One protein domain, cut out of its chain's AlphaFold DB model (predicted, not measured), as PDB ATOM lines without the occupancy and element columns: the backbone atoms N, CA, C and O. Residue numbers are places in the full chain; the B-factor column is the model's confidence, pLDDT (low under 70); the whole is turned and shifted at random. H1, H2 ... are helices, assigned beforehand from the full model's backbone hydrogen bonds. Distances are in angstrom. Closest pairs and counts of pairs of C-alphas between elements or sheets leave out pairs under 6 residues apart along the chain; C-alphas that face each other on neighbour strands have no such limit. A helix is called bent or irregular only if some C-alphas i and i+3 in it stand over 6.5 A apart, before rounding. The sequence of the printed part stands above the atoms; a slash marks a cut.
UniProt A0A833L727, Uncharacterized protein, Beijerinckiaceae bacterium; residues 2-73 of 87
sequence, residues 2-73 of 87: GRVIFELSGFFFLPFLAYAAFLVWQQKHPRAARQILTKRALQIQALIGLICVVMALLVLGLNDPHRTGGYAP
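AT A GLANCE: This is residues 2 to 73 of the 87 residues of an uncharacterized protein of Beijerinckiaceae bacterium (UniProt A0A833L727). This is an open, flat hairpin-like U of two long helical limbs, H1 and the arm H2b, joined at one end by the short crosswise arm H2a, with an empty space between the limbs. The little helix H3 and the tail of residues 69 to 73 run on past the far end of H2b. The printed part has 72 residues, with three named helices in the order H1, H2, H3 and no named strand; the class is all helix. The whole is extended, with a radius of gyration of the C-alphas of 18.3 A, and the C-alphas span 58 by 34 by 14 A.

HOW THE PARTS SIT: Start with the longest helix, H2, residues 30 to 63, which by its hydrogen bonds was assigned as one helix but is bent: C-alphas 39 and 42 are 8.1 A apart. Its arms H2a, residues 30 to 39, and H2b, residues 42 to 63, are about perpendicular at 88 degrees. They are close but not clearly touching, the closest C-alphas being those of Ile 36 and Ile 44, 7.7 A apart. Go back to H1, residues 2 to 28, likewise assigned as one helix and bent, with C-alphas 12 and 15 at 7.1 A; its arms H1a, residues 2 to 12, and H1b, residues 15 to 28, stand at a steep tilt of 50 degrees. H1b and H2a are close but not clearly touching, the closest C-alphas being those of Gln 26 and Ala 33, 5.5 A apart. They run opposite ways at a steep tilt of 61 degrees. H1b and H2b are apart, and so are H1a and H2b. H3, residues 65 to 68, and H2b meet only through their link. In H1a, H1b, H2a and H2b every O i to N i+4 pair is within hydrogen-bond range; H3 is too short for such a pair, and its one O i to N i+3 pair is not within range.

IN THESE COORDINATES: Find C-alpha 42 at (108.945, 101.281, 114.059); from there H2b runs 31.2 A to C-alpha 63 at (135.096, 84.479, 111.419). H2a measures 14.4 A. Find C-alpha 2 at (144.921, 101.673, 101.664), where H1a begins its 15.1 A; H1b then covers 20.1 A. H3 is only just irregular: its first and last C-alphas, 65 and 68, are 6.9 A apart.

THE WHOLE: Look to Arg 31 and Pro 73 for the two C-alphas farthest apart, 59.4 A. Residues 2 to 21, 27 to 32 and 45 to 73 stand free. The links H1 to H2 and H2 to H3 are tight, with one residue each, and the printed part has no cut. The mean pLDDT of the printed part is 85.9, and residues 65 to 70 are under 70.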
ATOM      1  N   GLY A   2     146.091 101.768 102.563       82.38
ATOM      2  CA  GLY A   2     144.921 101.673 101.664       82.38
ATOM      3  C   GLY A   2     143.720 100.886 102.218       82.38
ATOM      4  O   GLY A   2     142.596 101.359 102.107       82.38
ATOM      5  N   ARG A   3     143.951  99.749 102.897       82.19
ATOM      6  CA  ARG A   3     142.875  98.956 103.534       82.19
ATOM      7  C   ARG A   3     142.108  99.739 104.602       82.19
ATOM      8  O   ARG A   3     140.890  99.764 104.564       82.19
ATOM      9  N   VAL A   4     142.825 100.409 105.505       83.62
ATOM     10  CA  VAL A   4     142.230 101.184 106.610       83.62
ATOM     11  C   VAL A   4     141.438 102.371 106.075       83.62
ATOM     12  O   VAL A   4     140.337 102.639 106.542       83.62
ATOM     13  N   ILE A   5     141.976 103.061 105.065       87.38
ATOM     14  CA  ILE A   5     141.278 104.169 104.408       87.38
ATOM     15  C   ILE A   5     139.994 103.657 103.751       87.38
ATOM     16  O   ILE A   5     138.953 104.280 103.931       87.38
ATOM     17  N   PHE A   6     140.043 102.523 103.046       85.06
ATOM     18  CA  PHE A   6     138.869 101.901 102.428       85.06
ATOM     19  C   PHE A   6     137.830 101.424 103.455       85.06
ATOM     20  O   PHE A   6     136.647 101.682 103.271       85.06
ATOM     21  N   GLU A   7     138.248 100.795 104.557       84.94
ATOM     22  CA  GLU A   7     137.347 100.404 105.651       84.94
ATOM     23  C   GLU A   7     136.661 101.628 106.265       84.94
ATOM     24  O   GLU A   7     135.433 101.680 106.311       84.94
ATOM     25  N   LEU A   8     137.423 102.649 106.675       86.38
ATOM     26  CA  LEU A   8     136.847 103.842 107.302       86.38
ATOM     27  C   LEU A   8     135.921 104.597 106.352       86.38
ATOM     28  O   LEU A   8     134.816 104.965 106.738       86.38
ATOM     29  N   SER A   9     136.362 104.833 105.116       88.69
ATOM     30  CA  SER A   9     135.547 105.539 104.124       88.69
ATOM     31  C   SER A   9     134.313 104.728 103.731       88.69
ATOM     32  O   SER A   9     133.229 105.295 103.631       88.69
ATOM     33  N   GLY A  10     134.432 103.405 103.597       87.00
ATOM     34  CA  GLY A  10     133.305 102.512 103.340       87.00
ATOM     35  C   GLY A  10     132.241 102.600 104.433       87.00
ATOM     36  O   GLY A  10     131.075 102.856 104.132       87.00
ATOM     37  N   PHE A  11     132.639 102.476 105.704       86.12
ATOM     38  CA  PHE A  11     131.717 102.636 106.833       86.12
ATOM     39  C   PHE A  11     131.160 104.059 106.947       86.12
ATOM     40  O   PHE A  11     129.984 104.227 107.264       86.12
ATOM     41  N   PHE A  12     131.966 105.078 106.640       90.31
ATOM     42  CA  PHE A  12     131.535 106.474 106.637       90.31
ATOM     43  C   PHE A  12     130.458 106.750 105.581       90.31
ATOM     44  O   PHE A  12     129.464 107.410 105.878       90.31
ATOM     45  N   PHE A  13     130.619 106.234 104.359       93.81
ATOM     46  CA  PHE A  13     129.665 106.454 103.268       93.81
ATOM     47  C   PHE A  13     128.430 105.548 103.337       93.81
ATOM     48  O   PHE A  13     127.403 105.876 102.738       93.81
ATOM     49  N   LEU A  14     128.489 104.446 104.087       88.94
ATOM     50  CA  LEU A  14     127.397 103.483 104.232       88.94
ATOM     51  C   LEU A  14     126.023 104.117 104.558       88.94
ATOM     52  O   LEU A  14     125.072 103.829 103.825       88.94
ATOM     53  N   PRO A  15     125.865 104.993 105.578       88.44
ATOM     54  CA  PRO A  15     124.569 105.609 105.875       88.44
ATOM     55  C   PRO A  15     124.052 106.494 104.733       88.44
ATOM     56  O   PRO A  15     122.851 106.505 104.462       88.44
ATOM     57  N   PHE A  16     124.940 107.194 104.021       93.69
ATOM     58  CA  PHE A  16     124.565 108.049 102.893       93.69
ATOM     59  C   PHE A  16     124.073 107.222 101.706       93.69
ATOM     60  O   PHE A  16     123.041 107.542 101.116       93.69
ATOM     61  N   LEU A  17     124.770 106.129 101.387       94.44
ATOM     62  CA  LEU A  17     124.367 105.206 100.328       94.44
ATOM     63  C   LEU A  17     123.049 104.500 100.668       94.44
ATOM     64  O   LEU A  17     122.168 104.411  99.815       94.44
ATOM     65  N   ALA A  18     122.882 104.055 101.916       90.06
ATOM     66  CA  ALA A  18     121.639 103.450 102.385       90.06
ATOM     67  C   ALA A  18     120.457 104.427 102.270       90.06
ATOM     68  O   ALA A  18     119.384 104.056 101.790       90.06
ATOM     69  N   TYR A  19     120.658 105.691 102.649       88.31
ATOM     70  CA  TYR A  19     119.627 106.718 102.529       88.31
ATOM     71  C   TYR A  19     119.316 107.070 101.068       88.31
ATOM     72  O   TYR A  19     118.149 107.160 100.694       88.31
ATOM     73  N   ALA A  20     120.331 107.190 100.209       93.44
ATOM     74  CA  ALA A  20     120.131 107.412  98.779       93.44
ATOM     75  C   ALA A  20     119.340 106.262  98.129       93.44
ATOM     76  O   ALA A  20     118.389 106.506  97.384       93.44
ATOM     77  N   ALA A  21     119.668 105.009  98.460       92.31
ATOM     78  CA  ALA A  21     118.918 103.842  98.001       92.31
ATOM     79  C   ALA A  21     117.459 103.873  98.485       92.31
ATOM     80  O   ALA A  21     116.544 103.585  97.709       92.31
ATOM     81  N   PHE A  22     117.228 104.283  99.737       87.62
ATOM     82  CA  PHE A  22     115.883 104.472 100.277       87.62
ATOM     83  C   PHE A  22     115.091 105.540  99.506       87.62
ATOM     84  O   PHE A  22     113.933 105.296  99.164       87.62
ATOM     85  N   LEU A  23     115.704 106.677  99.158       90.56
ATOM     86  CA  LEU A  23     115.059 107.729  98.363       90.56
ATOM     87  C   LEU A  23     114.698 107.251  96.948       90.56
ATOM     88  O   LEU A  23     113.577 107.475  96.486       90.56
ATOM     89  N   VAL A  24     115.608 106.540  96.275       94.56
ATOM     90  CA  VAL A  24     115.343 105.954  94.948       94.56
ATOM     91  C   VAL A  24     114.191 104.950  95.016       94.56
ATOM     92  O   VAL A  24     113.306 104.945  94.157       94.56
ATOM     93  N   TRP A  25     114.165 104.109  96.052       92.81
ATOM     94  CA  TRP A  25     113.072 103.164  96.277       92.81
ATOM     95  C   TRP A  25     111.741 103.880  96.553       92.81
ATOM     96  O   TRP A  25     110.710 103.520  95.978       92.81
ATOM     97  N   GLN A  26     111.761 104.939  97.366       90.69
ATOM     98  CA  GLN A  26     110.591 105.755  97.676       90.69
ATOM     99  C   GLN A  26     110.002 106.413  96.422       90.69
ATOM    100  O   GLN A  26     108.779 106.435  96.268       90.69
ATOM    101  N   GLN A  27     110.848 106.899  95.508       91.38
ATOM    102  CA  GLN A  27     110.403 107.496  94.249       91.38
ATOM    103  C   GLN A  27     109.712 106.470  93.337       91.38
ATOM    104  O   GLN A  27     108.703 106.789  92.709       91.38
ATOM    105  N   LYS A  28     110.205 105.224  93.301       91.81
ATOM    106  CA  LYS A  28     109.582 104.127  92.536       91.81
ATOM    107  C   LYS A  28     108.282 103.618  93.170       91.81
ATOM    108  O   LYS A  28     107.386 103.180  92.450       91.81
ATOM    109  N   HIS A  29     108.151 103.685  94.498       89.62
ATOM    110  CA  HIS A  29     107.014 103.123  95.241       89.62
ATOM    111  C   HIS A  29     106.376 104.111  96.241       89.62
ATOM    112  O   HIS A  29     106.318 103.838  97.447       89.62
ATOM    113  N   PRO A  30     105.790 105.229  95.772       87.81
ATOM    114  CA  PRO A  30     105.321 106.311  96.645       87.81
ATOM    115  C   PRO A  30     104.180 105.896  97.591       87.81
ATOM    116  O   PRO A  30     104.117 106.347  98.736       87.81
ATOM    117  N   ARG A  31     103.285 104.996  97.153       88.38
ATOM    118  CA  ARG A  31     102.178 104.488  97.990       88.38
ATOM    119  C   ARG A  31     102.679 103.602  99.133       88.38
ATOM    120  O   ARG A  31     102.253 103.782 100.272       88.38
ATOM    121  N   ALA A  32     103.606 102.688  98.838       84.12
ATOM    122  CA  ALA A  32     104.195 101.799  99.836       84.12
ATOM    123  C   ALA A  32     105.019 102.592 100.858       84.12
ATOM    124  O   ALA A  32     104.854 102.402 102.062       84.12
ATOM    125  N   ALA A  33     105.832 103.546 100.393       84.38
ATOM    126  CA  ALA A  33     106.616 104.412 101.268       84.38
ATOM    127  C   ALA A  33     105.735 105.202 102.247       84.38
ATOM    128  O   ALA A  33     106.024 105.235 103.443       84.38
ATOM    129  N   ARG A  34     104.611 105.767 101.783       86.06
ATOM    130  CA  ARG A  34     103.672 106.490 102.656       86.06
ATOM    131  C   ARG A  34     103.086 105.588 103.744       86.06
ATOM    132  O   ARG A  34     102.971 106.019 104.888       86.06
ATOM    133  N   GLN A  35     102.738 104.346 103.418       83.75
ATOM    134  CA  GLN A  35     102.213 103.382 104.390       83.75
ATOM    135  C   GLN A  35     103.270 102.964 105.423       83.75
ATOM    136  O   GLN A  35     102.971 102.886 106.616       83.75
ATOM    137  N   ILE A  36     104.503 102.723 104.974       83.81
ATOM    138  CA  ILE A  36     105.632 102.378 105.844       83.81
ATOM    139  C   ILE A  36     105.921 103.518 106.816       83.81
ATOM    140  O   ILE A  36     105.890 103.296 108.024       83.81
ATOM    141  N   LEU A  37     106.114 104.738 106.307       80.94
ATOM    142  CA  LEU A  37     106.496 105.900 107.112       80.94
ATOM    143  C   LEU A  37     105.431 106.306 108.139       80.94
ATOM    144  O   LEU A  37     105.774 106.842 109.185       80.94
ATOM    145  N   THR A  38     104.151 106.038 107.871       81.69
ATOM    146  CA  THR A  38     103.056 106.463 108.761       81.69
ATOM    147  C   THR A  38     102.630 105.415 109.781       81.69
ATOM    148  O   THR A  38     102.248 105.783 110.887       81.69
ATOM    149  N   LYS A  39     102.647 104.120 109.432       83.56
ATOM    150  CA  LYS A  39     102.030 103.077 110.276       83.56
ATOM    151  C   LYS A  39     102.958 101.938 110.677       83.56
ATOM    152  O   LYS A  39     102.634 101.214 111.612       83.56
ATOM    153  N   ARG A  40     104.071 101.730 109.968       86.50
ATOM    154  CA  ARG A  40     104.942 100.556 110.171       86.50
ATOM    155  C   ARG A  40     106.414 100.899 110.375       86.50
ATOM    156  O   ARG A  40     107.223  99.981 110.464       86.50
ATOM    157  N   ALA A  41     106.756 102.183 110.478       85.38
ATOM    158  CA  ALA A  41     108.137 102.650 110.560       85.38
ATOM    159  C   ALA A  41     108.903 101.945 111.687       85.38
ATOM    160  O   ALA A  41     109.924 101.318 111.422       85.38
ATOM    161  N   LEU A  42     108.335 101.932 112.898       86.38
ATOM    162  CA  LEU A  42     108.945 101.281 114.059       86.38
ATOM    163  C   LEU A  42     109.140  99.770 113.856       86.38
ATOM    164  O   LEU A  42     110.215  99.250 114.127       86.38
ATOM    165  N   GLN A  43     108.121  99.063 113.354       90.50
ATOM    166  CA  GLN A  43     108.186  97.611 113.130       90.50
ATOM    167  C   GLN A  43     109.257  97.245 112.099       90.50
ATOM    168  O   GLN A  43     110.008  96.293 112.286       90.50
ATOM    169  N   ILE A  44     109.340  98.018 111.017       88.56
ATOM    170  CA  ILE A  44     110.306  97.790 109.943       88.56
ATOM    171  C   ILE A  44     111.720  98.133 110.416       88.56
ATOM    172  O   ILE A  44     112.638  97.361 110.162       88.56
ATOM    173  N   GLN A  45     111.904  99.228 111.157       87.12
ATOM    174  CA  GLN A  45     113.200  99.567 111.753       87.12
ATOM    175  C   GLN A  45     113.657  98.517 112.768       87.12
ATOM    176  O   GLN A  45     114.821  98.125 112.743       87.12
ATOM    177  N   ALA A  46     112.750  98.014 113.609       92.12
ATOM    178  CA  ALA A  46     113.053  96.941 114.549       92.12
ATOM    179  C   ALA A  46     113.475  95.657 113.819       92.12
ATOM    180  O   ALA A  46     114.461  95.032 114.201       92.12
ATOM    181  N   LEU A  47     112.783  95.297 112.732       94.94
ATOM    182  CA  LEU A  47     113.140  94.139 111.913       94.94
ATOM    183  C   LEU A  47     114.509  94.308 111.240       94.94
ATOM    184  O   LEU A  47     115.306  93.375 111.253       94.94
ATOM    185  N   ILE A  48     114.809  95.490 110.694       92.25
ATOM    186  CA  ILE A  48     116.128  95.795 110.116       92.25
ATOM    187  C   ILE A  48     117.213  95.679 111.191       92.25
ATOM    188  O   ILE A  48     118.223  95.021 110.963       92.25
ATOM    189  N   GLY A  49     116.991  96.262 112.372       90.81
ATOM    190  CA  GLY A  49     117.915  96.160 113.501       90.81
ATOM    191  C   GLY A  49     118.163  94.710 113.918       90.81
ATOM    192  O   GLY A  49     119.313  94.308 114.079       90.81
ATOM    193  N   LEU A  50     117.102  93.902 114.007       97.12
ATOM    194  CA  LEU A  50     117.203  92.476 114.311       97.12
ATOM    195  C   LEU A  50     118.040  91.732 113.265       97.12
ATOM    196  O   LEU A  50     118.931  90.969 113.628       97.12
ATOM    197  N   ILE A  51     117.797  91.982 111.975       97.06
ATOM    198  CA  ILE A  51     118.578  91.383 110.887       97.06
ATOM    199  C   ILE A  51     120.051  91.796 110.994       97.06
ATOM    200  O   ILE A  51     120.922  90.937 110.886       97.06
ATOM    201  N   CYS A  52     120.346  93.071 111.262       92.50
ATOM    202  CA  CYS A  52     121.720  93.542 111.451       92.50
ATOM    203  C   CYS A  52     122.420  92.833 112.617       92.50
ATOM    204  O   CYS A  52     123.572  92.432 112.472       92.50
ATOM    205  N   VAL A  53     121.732  92.633 113.746       94.38
ATOM    206  CA  VAL A  53     122.275  91.895 114.899       94.38
ATOM    207  C   VAL A  53     122.555  90.442 114.531       94.38
ATOM    208  O   VAL A  53     123.652  89.953 114.787       94.38
ATOM    209  N   VAL A  54     121.605  89.758 113.887       97.00
ATOM    210  CA  VAL A  54     121.790  88.368 113.439       97.00
ATOM    211  C   VAL A  54     122.984  88.264 112.492       97.00
ATOM    212  O   VAL A  54     123.843  87.409 112.682       97.00
ATOM    213  N   MET A  55     123.085  89.163 111.513       95.69
ATOM    214  CA  MET A  55     124.210  89.196 110.579       95.69
ATOM    215  C   MET A  55     125.537  89.454 111.290       95.69
ATOM    216  O   MET A  55     126.518  88.780 110.989       95.69
ATOM    217  N   ALA A  56     125.581  90.376 112.254       89.38
ATOM    218  CA  ALA A  56     126.784  90.637 113.037       89.38
ATOM    219  C   ALA A  56     127.218  89.398 113.831       89.38
ATOM    220  O   ALA A  56     128.392  89.041 113.790       89.38
ATOM    221  N   LEU A  57     126.281  88.707 114.488       92.38
ATOM    222  CA  LEU A  57     126.561  87.468 115.220       92.38
ATOM    223  C   LEU A  57     127.066  86.357 114.298       92.38
ATOM    224  O   LEU A  57     128.018  85.669 114.652       92.38
ATOM    225  N   LEU A  58     126.472  86.200 113.113       94.12
ATOM    226  CA  LEU A  58     126.935  85.229 112.119       94.12
ATOM    227  C   LEU A  58     128.343  85.567 111.626       94.12
ATOM    228  O   LEU A  58     129.196  84.690 111.570       94.12
ATOM    229  N   VAL A  59     128.608  86.832 111.297       91.56
ATOM    230  CA  VAL A  59     129.928  87.275 110.830       91.56
ATOM    231  C   VAL A  59     130.980  87.089 111.920       91.56
ATOM    232  O   VAL A  59     132.045  86.560 111.624       91.56
ATOM    233  N   LEU A  60     130.696  87.482 113.163       86.88
ATOM    234  CA  LEU A  60     131.607  87.293 114.293       86.88
ATOM    235  C   LEU A  60     131.834  85.810 114.586       86.88
ATOM    236  O   LEU A  60     132.977  85.382 114.660       86.88
ATOM    237  N   GLY A  61     130.766  85.021 114.702       85.44
ATOM    238  CA  GLY A  61     130.858  83.606 115.058       85.44
ATOM    239  C   GLY A  61     131.518  82.738 113.986       85.44
ATOM    240  O   GLY A  61     132.237  81.802 114.320       85.44
ATOM    241  N   LEU A  62     131.308  83.038 112.699       87.88
ATOM    242  CA  LEU A  62     131.932  82.290 111.600       87.88
ATOM    243  C   LEU A  62     133.381  82.711 111.337       87.88
ATOM    244  O   LEU A  62     134.163  81.887 110.866       87.88
ATOM    245  N   ASN A  63     133.738  83.968 111.621       84.00
ATOM    246  CA  ASN A  63     135.096  84.479 111.419       84.00
ATOM    247  C   ASN A  63     135.943  84.479 112.696       84.00
ATOM    248  O   ASN A  63     137.045  85.018 112.649       84.00
ATOM    249  N   ASP A  64     135.459  83.923 113.814       71.69
ATOM    250  CA  ASP A  64     136.189  83.952 115.083       71.69
ATOM    251  C   ASP A  64     137.543  83.224 114.958       71.69
ATOM    252  O   ASP A  64     137.582  81.993 114.823       71.69
ATOM    253  N   PRO A  65     138.676  83.953 115.014       62.00
ATOM    254  CA  PRO A  65     140.001  83.347 114.971       62.00
ATOM    255  C   PRO A  65     140.310  82.547 116.244       62.00
ATOM    256  O   PRO A  65     141.204  81.704 116.223       62.00
ATOM    257  N   HIS A  66     139.564  82.754 117.341       57.25
ATOM    258  CA  HIS A  66     139.759  82.081 118.633       57.25
ATOM    259  C   HIS A  66     139.235  80.642 118.673       57.25
ATOM    260  O   HIS A  66     139.097  80.054 119.748       57.25
ATOM    261  N   ARG A  67     139.023  80.005 117.516       55.59
ATOM    262  CA  ARG A  67     138.867  78.545 117.461       55.59
ATOM    263  C   ARG A  67     140.082  77.818 118.073       55.59
ATOM    264  O   ARG A  67     139.929  76.704 118.556       55.59
ATOM    265  N   THR A  68     141.238  78.484 118.107       56.34
ATOM    266  CA  THR A  68     142.470  78.129 118.835       56.34
ATOM    267  C   THR A  68     142.780  79.185 119.907       56.34
ATOM    268  O   THR A  68     143.811  79.834 119.842       56.34
ATOM    269  N   GLY A  69     141.812  79.475 120.779       59.50
ATOM    270  CA  GLY A  69     141.909  80.467 121.868       59.50
ATOM    271  C   GLY A  69     141.222  80.020 123.165       59.50
ATOM    272  O   GLY A  69     141.207  80.738 124.166       59.50
ATOM    273  N   GLY A  70     140.544  78.868 123.120       67.56
ATOM    274  CA  GLY A  70     139.691  78.374 124.193       67.56
ATOM    275  C   GLY A  70     140.502  77.695 125.291       67.56
ATOM    276  O   GLY A  70     141.470  76.987 125.023       67.56
ATOM    277  N   TYR A  71     140.081  77.868 126.545       76.50
ATOM    278  CA  TYR A  71     140.629  77.084 127.648       76.50
ATOM    279  C   TYR A  71     140.173  75.628 127.512       76.50
ATOM    280  O   TYR A  71     139.000  75.312 127.722       76.50
ATOM    281  N   ALA A  72     141.100  74.737 127.176       78.69
ATOM    282  CA  ALA A  72     140.893  73.306 127.301       78.69
ATOM    283  C   ALA A  72     140.875  72.963 128.802       78.69
ATOM    284  O   ALA A  72     141.891  73.171 129.472       78.69
ATOM    285  N   PRO A  73     139.752  72.479 129.368       79.25
ATOM    286  CA  PRO A  73     139.656  72.196 130.794       79.25
ATOM    287  C   PRO A  73     140.589  71.055 131.202       79.25
ATOM    288  O   PRO A  73     140.905  70.175 130.403       79.25
TER     289      PRO A  73